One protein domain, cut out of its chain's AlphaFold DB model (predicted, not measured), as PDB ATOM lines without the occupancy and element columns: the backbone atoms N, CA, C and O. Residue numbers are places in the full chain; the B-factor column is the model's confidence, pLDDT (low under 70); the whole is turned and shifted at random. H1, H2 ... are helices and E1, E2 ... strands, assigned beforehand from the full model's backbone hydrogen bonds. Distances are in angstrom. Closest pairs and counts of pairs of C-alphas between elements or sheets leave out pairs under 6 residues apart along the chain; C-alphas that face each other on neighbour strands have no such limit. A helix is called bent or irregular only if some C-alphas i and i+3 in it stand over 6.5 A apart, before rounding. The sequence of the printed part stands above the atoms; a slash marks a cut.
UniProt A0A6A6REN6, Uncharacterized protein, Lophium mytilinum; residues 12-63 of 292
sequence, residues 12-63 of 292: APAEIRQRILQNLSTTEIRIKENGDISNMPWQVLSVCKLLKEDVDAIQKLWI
ATOM      1  N   ALA A  12      37.911   9.751  -2.720       88.00
ATOM      2  CA  ALA A  12      37.490   9.641  -4.110       88.00
ATOM      3  C   ALA A  12      37.346  11.029  -4.769       88.00
ATOM      4  O   ALA A  12      36.950  11.981  -4.092       88.00
ATOM      5  N   PRO A  13      37.586  11.159  -6.089       92.38
ATOM      6  CA  PRO A  13      37.310  12.388  -6.836       92.38
ATOM      7  C   PRO A  13      35.848  12.833  -6.718       92.38
ATOM      8  O   PRO A  13      34.950  11.998  -6.568       92.38
ATOM      9  N   ALA A  14      35.606  14.142  -6.825       89.56
ATOM     10  CA  ALA A  14      34.277  14.735  -6.662       89.56
ATOM     11  C   ALA A  14      33.242  14.104  -7.602       89.56
ATOM     12  O   ALA A  14      32.130  13.799  -7.187       89.56
ATOM     13  N   GLU A  15      33.627  13.795  -8.837       91.00
ATOM     14  CA  GLU A  15      32.766  13.170  -9.841       91.00
ATOM     15  C   GLU A  15      32.290  11.779  -9.400       91.00
ATOM     16  O   GLU A  15      31.134  11.406  -9.617       91.00
ATOM     17  N   ILE A  16      33.170  11.006  -8.756       91.81
ATOM     18  CA  ILE A  16      32.844   9.672  -8.242       91.81
ATOM     19  C   ILE A  16      31.940   9.794  -7.019       91.81
ATOM     20  O   ILE A  16      30.914   9.115  -6.961       91.81
ATOM     21  N   ARG A  17      32.262  10.696  -6.081       91.00
ATOM     22  CA  ARG A  17      31.404  10.969  -4.917       91.00
ATOM     23  C   ARG A  17      30.011  11.397  -5.359       91.00
ATOM     24  O   ARG A  17      29.022  10.862  -4.866       91.00
ATOM     25  N   GLN A  18      29.929  12.293  -6.338       90.75
ATOM     26  CA  GLN A  18      28.664  12.795  -6.851       90.75
ATOM     27  C   GLN A  18      27.841  11.703  -7.533       90.75
ATOM     28  O   GLN A  18      26.643  11.620  -7.287       90.75
ATOM     29  N   ARG A  19      28.464  10.819  -8.325       88.81
ATOM     30  CA  ARG A  19      27.773   9.654  -8.910       88.81
ATOM     31  C   ARG A  19      27.251   8.691  -7.847       88.81
ATOM     32  O   ARG A  19      26.125   8.218  -7.963       88.81
ATOM     33  N   ILE A  20      28.040   8.420  -6.807       89.44
ATOM     34  CA  ILE A  20      27.604   7.578  -5.682       89.44
ATOM     35  C   ILE A  20      26.392   8.214  -4.995       89.44
ATOM     36  O   ILE A  20      25.387   7.543  -4.787       89.44
ATOM     37  N   LEU A  21      26.456   9.514  -4.699       88.19
ATOM     38  CA  LEU A  21      25.362  10.254  -4.066       88.19
ATOM     39  C   LEU A  21      24.113  10.336  -4.957       88.19
ATOM     40  O   LEU A  21      23.000  10.221  -4.454       88.19
ATOM     41  N   GLN A  22      24.269  10.486  -6.273       86.50
ATOM     42  CA  GLN A  22      23.151  10.460  -7.222       86.50
ATOM     43  C   GLN A  22      22.402   9.127  -7.190       86.50
ATOM     44  O   GLN A  22      21.180   9.132  -7.260       86.50
ATOM     45  N   ASN A  23      23.094   8.003  -6.994       86.81
ATOM     46  CA  ASN A  23      22.442   6.696  -6.853       86.81
ATOM     47  C   ASN A  23      21.638   6.550  -5.548       86.81
ATOM     48  O   ASN A  23      20.834   5.629  -5.436       86.81
ATOM     49  N   LEU A  24      21.838   7.439  -4.571       85.00
ATOM     50  CA  LEU A  24      21.035   7.500  -3.344       85.00
ATOM     51  C   LEU A  24      19.801   8.400  -3.490       85.00
ATOM     52  O   LEU A  24      18.995   8.485  -2.566       85.00
ATOM     53  N   SER A  25      19.671   9.102  -4.619       81.75
ATOM     54  CA  SER A  25      18.511   9.943  -4.900       81.75
ATOM     55  C   SER A  25      17.249   9.100  -5.015       81.75
ATOM     56  O   SER A  25      17.232   8.075  -5.693       81.75
ATOM     57  N   THR A  26      16.169   9.567  -4.399       80.00
ATOM     58  CA  THR A  26      14.855   8.932  -4.498       80.00
ATOM     59  C   THR A  26      14.027   9.567  -5.612       80.00
ATOM     60  O   THR A  26      14.239  10.723  -5.987       80.00
ATOM     61  N   THR A  27      13.040   8.828  -6.122       81.12
ATOM     62  CA  THR A  27      11.970   9.388  -6.970       81.12
ATOM     63  C   THR A  27      11.005  10.265  -6.167       81.12
ATOM     64  O   THR A  27      10.264  11.060  -6.743       81.12
ATOM     65  N   GLU A  28      11.039  10.150  -4.836       82.62
ATOM     66  CA  GLU A  28      10.314  11.013  -3.913       82.62
ATOM     67  C   GLU A  28      10.935  12.408  -3.836       82.62
ATOM     68  O   GLU A  28      12.129  12.569  -3.565       82.62
ATOM     69  N   ILE A  29      10.090  13.419  -4.005       84.38
ATOM     70  CA  ILE A  29      10.431  14.829  -3.847       84.38
ATOM     71  C   ILE A  29       9.871  15.319  -2.519       84.38
ATOM     72  O   ILE A  29       8.688  15.128  -2.223       84.38
ATOM     73  N   ARG A  30      10.713  16.003  -1.743       82.06
ATOM     74  CA  ARG A  30      10.347  16.612  -0.462       82.06
ATOM     75  C   ARG A  30      10.625  18.111  -0.493       82.06
ATOM     76  O   ARG A  30      11.634  18.550  -1.045       82.06
ATOM     77  N   ILE A  31       9.737  18.880   0.132       80.56
ATOM     78  CA  ILE A  31       9.943  20.305   0.407       80.56
ATOM     79  C   ILE A  31      10.392  20.448   1.857       80.56
ATOM     80  O   ILE A  31       9.741  19.940   2.772       80.56
ATOM     81  N   LYS A  32      11.509  21.141   2.064       77.00
ATOM     82  CA  LYS A  32      11.953  21.577   3.390       77.00
ATOM     83  C   LYS A  32      11.110  22.761   3.863       77.00
ATOM     84  O   LYS A  32      10.526  23.477   3.059       77.00
ATOM     85  N   GLU A  33      11.101  23.028   5.165       69.00
ATOM     86  CA  GLU A  33      10.327  24.139   5.749       69.00
ATOM     87  C   GLU A  33      10.656  25.514   5.142       69.00
ATOM     88  O   GLU A  33       9.795  26.385   5.083       69.00
ATOM     89  N   ASN A  34      11.880  25.700   4.640       74.00
ATOM     90  CA  ASN A  34      12.318  26.922   3.964       74.00
ATOM     91  C   ASN A  34      11.898  27.012   2.481       74.00
ATOM     92  O   ASN A  34      12.245  27.985   1.816       74.00
ATOM     93  N   GLY A  35      11.176  26.017   1.958       74.00
ATOM     94  CA  GLY A  35      10.759  25.942   0.557       74.00
ATOM     95  C   GLY A  35      11.763  25.267  -0.379       74.00
ATOM     96  O   GLY A  35      11.452  25.102  -1.557       74.00
ATOM     97  N   ASP A  36      12.931  24.842   0.118       81.00
ATOM     98  CA  ASP A  36      13.918  24.153  -0.712       81.00
ATOM     99  C   ASP A  36      13.436  22.755  -1.102       81.00
ATOM    100  O   ASP A  36      12.941  21.977  -0.278       81.00
ATOM    101  N   ILE A  37      13.672  22.410  -2.362       82.75
ATOM    102  CA  ILE A  37      13.341  21.107  -2.933       82.75
ATOM    103  C   ILE A  37      14.523  20.170  -2.738       82.75
ATOM    104  O   ILE A  37      15.665  20.528  -3.033       82.75
ATOM    105  N   SER A  38      14.259  18.952  -2.279       82.56
ATOM    106  CA  SER A  38      15.271  17.906  -2.229       82.56
ATOM    107  C   SER A  38      14.693  16.548  -2.603       82.56
ATOM    108  O   SER A  38      13.551  16.225  -2.285       82.56
ATOM    109  N   ASN A  39      15.523  15.750  -3.261       83.12
ATOM    110  CA  ASN A  39      15.302  14.338  -3.564       83.12
ATOM    111  C   ASN A  39      16.314  13.429  -2.845       83.12
ATOM    112  O   ASN A  39      16.461  12.257  -3.187       83.12
ATOM    113  N   MET A  40      17.083  13.996  -1.911       84.62
ATOM    114  CA  MET A  40      18.071  13.257  -1.140       84.62
ATOM    115  C   MET A  40      17.453  12.815   0.185       84.62
ATOM    116  O   MET A  40      16.764  13.615   0.830       84.62
ATOM    117  N   PRO A  41      17.739  11.585   0.643       79.81
ATOM    118  CA  PRO A  41      17.378  11.157   1.984       79.81
ATOM    119  C   PRO A  41      17.927  12.137   3.022       79.81
ATOM    120  O   PRO A  41      19.070  12.597   2.924       79.81
ATOM    121  N   TRP A  42      17.127  12.456   4.041       75.19
ATOM    122  CA  TRP A  42      17.524  13.420   5.070       75.19
ATOM    123  C   TRP A  42      18.810  12.995   5.789       75.19
ATOM    124  O   TRP A  42      19.585  13.856   6.185       75.19
ATOM    125  N   GLN A  43      19.079  11.689   5.873       78.50
ATOM    126  CA  GLN A  43      20.303  11.120   6.431       78.50
ATOM    127  C   GLN A  43      21.543  11.587   5.659       78.50
ATOM    128  O   GLN A  43      22.555  11.925   6.259       78.50
ATOM    129  N   VAL A  44      21.465  11.679   4.328       80.69
ATOM    130  CA  VAL A  44      22.570  12.194   3.502       80.69
ATOM    131  C   VAL A  44      22.791  13.681   3.785       80.69
ATOM    132  O   VAL A  44      23.929  14.132   3.903       80.69
ATOM    133  N   LEU A  45      21.701  14.433   3.966       75.50
ATOM    134  CA  LEU A  45      21.744  15.861   4.282       75.50
ATOM    135  C   LEU A  45      22.248  16.146   5.705       75.50
ATOM    136  O   LEU A  45      22.899  17.167   5.924       75.50
ATOM    137  N   SER A  46      21.948  15.272   6.668       72.75
ATOM    138  CA  SER A  46      22.298  15.460   8.077       72.75
ATOM    139  C   SER A  46      23.693  14.942   8.425       72.75
ATOM    140  O   SER A  46      24.341  15.506   9.304       72.75
ATOM    141  N   VAL A  47      24.162  13.875   7.766       66.56
ATOM    142  CA  VAL A  47      25.365  13.136   8.195       66.56
ATOM    143  C   VAL A  47      26.668  13.740   7.661       66.56
ATOM    144  O   VAL A  47      27.679  13.670   8.354       66.56
ATOM    145  N   CYS A  48      26.688  14.401   6.498       63.28
ATOM    146  CA  CYS A  48      27.956  14.832   5.898       63.28
ATOM    147  C   CYS A  48      28.000  16.321   5.541       63.28
ATOM    148  O   CYS A  48      27.865  16.689   4.375       63.28
ATOM    149  N   LYS A  49      28.374  17.177   6.511       76.94
ATOM    150  CA  LYS A  49      28.891  18.536   6.209       76.94
ATOM    151  C   LYS A  49      30.000  18.492   5.147       76.94
ATOM    152  O   LYS A  49      30.093  19.391   4.323       76.94
ATOM    153  N   LEU A  50      30.795  17.421   5.164       80.44
ATOM    154  CA  LEU A  50      31.896  17.168   4.238       80.44
ATOM    155  C   LEU A  50      31.456  16.914   2.787       80.44
ATOM    156  O   LEU A  50      32.217  17.201   1.876       80.44
ATOM    157  N   LEU A  51      30.241  16.403   2.566       85.06
ATOM    158  CA  LEU A  51      29.695  16.147   1.226       85.06
ATOM    159  C   LEU A  51      28.718  17.241   0.792       85.06
ATOM    160  O   LEU A  51      28.067  17.108  -0.241       85.06
ATOM    161  N   LYS A  52      28.592  18.318   1.574       87.31
ATOM    162  CA  LYS A  52      27.626  19.382   1.309       87.31
ATOM    163  C   LYS A  52      27.837  20.002  -0.069       87.31
ATOM    164  O   LYS A  52      26.868  20.181  -0.790       87.31
ATOM    165  N   GLU A  53      29.082  20.272  -0.452       88.50
ATOM    166  CA  GLU A  53      29.393  20.848  -1.766       88.50
ATOM    167  C   GLU A  53      28.997  19.911  -2.914       88.50
ATOM    168  O   GLU A  53      28.407  20.359  -3.897       88.50
ATOM    169  N   ASP A  54      29.245  18.607  -2.763       89.56
ATOM    170  CA  ASP A  54      28.847  17.597  -3.747       89.56
ATOM    171  C   ASP A  54      27.321  17.477  -3.835       89.56
ATOM    172  O   ASP A  54      26.759  17.435  -4.930       89.56
ATOM    173  N   VAL A  55      26.629  17.476  -2.692       88.06
ATOM    174  CA  VAL A  55      25.163  17.480  -2.631       88.06
ATOM    175  C   VAL A  55      24.602  18.741  -3.280       88.06
ATOM    176  O   VAL A  55      23.689  18.636  -4.095       88.06
ATOM    177  N   ASP A  56      25.147  19.916  -2.977       87.62
ATOM    178  CA  ASP A  56      24.706  21.190  -3.545       87.62
ATOM    179  C   ASP A  56      24.942  21.224  -5.064       87.62
ATOM    180  O   ASP A  56      24.094  21.716  -5.812       87.62
ATOM    181  N   ALA A  57      26.057  20.666  -5.548       89.56
ATOM    182  CA  ALA A  57      26.338  20.527  -6.975       89.56
ATOM    183  C   ALA A  57      25.321  19.610  -7.674       89.56
ATOM    184  O   ALA A  57      24.763  19.988  -8.709       89.56
ATOM    185  N   ILE A  58      25.013  18.447  -7.086       87.94
ATOM    186  CA  ILE A  58      23.976  17.541  -7.603       87.94
ATOM    187  C   ILE A  58      22.620  18.239  -7.598       87.94
ATOM    188  O   ILE A  58      21.934  18.251  -8.619       87.94
ATOM    189  N   GLN A  59      22.244  18.857  -6.477       86.75
ATOM    190  CA  GLN A  59      20.968  19.547  -6.341       86.75
ATOM    191  C   GLN A  59      20.838  20.661  -7.368       86.75
ATOM    192  O   GLN A  59      19.769  20.790  -7.942       86.75
ATOM    193  N   LYS A  60      21.887  21.429  -7.689       87.00
ATOM    194  CA  LYS A  60      21.819  22.474  -8.731       87.00
ATOM    195  C   LYS A  60      21.452  21.929 -10.112       87.00
ATOM    196  O   LYS A  60      20.695  22.578 -10.829       87.00
ATOM    197  N   LEU A  61      21.956  20.752 -10.471       86.69
ATOM    198  CA  LEU A  61      21.754  20.142 -11.792       86.69
ATOM    199  C   LEU A  61      20.547  19.201 -11.854       86.69
ATOM    200  O   LEU A  61      20.110  18.812 -12.938       86.69
ATOM    201  N   TRP A  62      20.015  18.821 -10.698       88.75
ATOM    202  CA  TRP A  62      18.923  17.870 -10.606       88.75
ATOM    203  C   TRP A  62      17.576  18.492 -10.999       88.75
ATOM    204  O   TRP A  62      17.209  19.578 -10.547       88.75
ATOM    205  N   ILE A  63      16.813  17.764 -11.808       86.50
ATOM    206  CA  ILE A  63      15.400  18.017 -12.102       86.50
ATOM    207  C   ILE A  63      14.666  16.700 -11.824       86.50
ATOM    208  O   ILE A  63      15.211  15.644 -12.161       86.50
TER     209      ILE A  63
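This is residues 12 to 63 of the 292 residues of an uncharacterized protein of Lophium mytilinum (UniProt A0A6A6REN6). Two helices, H3 and H1, cross at close to a right angle, and the short helix H2 folds back near the first part of H3. At the far end of the long axis from H1, the chain turns back on itself in a small loop, where the strand E1 is paired for a short way with residues 37 to 38. The printed part has 52 residues, with three named helices and one named strand in the order H1, E1, H2, H3, and its class is mostly helix. It is compact, with a radius of gyration of the C-alphas of 10.6 A, and its outline is only just elongated, with spans of 32 by 21 by 17 A.

The longest helix is H3, residues 49 to 61. It is irregular: C-alphas 50 and 53 are 7.5 A apart, and its line is a rough one. With residues 54 to 58 alone, H3 touches H1, residues 14 to 22; the closest C-alphas are those of Asp 54 and Gln 18, 5.7 A apart. The lines of H1 and H3 are about perpendicular, at 75 degrees. H2, residues 42 to 47, is close to H3 but not clearly touching it; the closest C-alphas are those of Leu 45 and Lys 52, 7.5 A apart. H2 and H3 run opposite ways at a steep tilt of 35.4 degrees, only just past shallow. H1 and H2 are only just apart, at 8.3 A. E1, residues 28 to 31, is apart from H1, H2 and H3. E1 pairs with no named strand, but its residues 30 to 31 are paired, antiparallel, with residues 37 to 38. In H1 and H2 every O i to N i+4 pair is within hydrogen-bond range; in H3 it is 7 of 9.

H3 measures 19.4 A from C-alpha 49 at (28.891, 18.536, 6.209) to C-alpha 61 at (21.754, 20.142, -11.792). H1 begins with C-alpha 14 at (34.277, 14.735, -6.662) and is 11.9 A long. E1 measures 10.3 A and ends with C-alpha 31 at (9.943, 20.305, 0.407). H2 measures 8.4 A from C-alpha 42 to C-alpha 47.

The two C-alphas farthest apart are those of Ala 12 and Glu 33, at 32.3 A. The printed part has no cut. The links from H1 to E1 and from H2 to H3 are tight, that from E1 to H2 is short, and no link is long. The mean pLDDT of the printed part is 83.2; residue 33 and residues 47 to 48 are under 70.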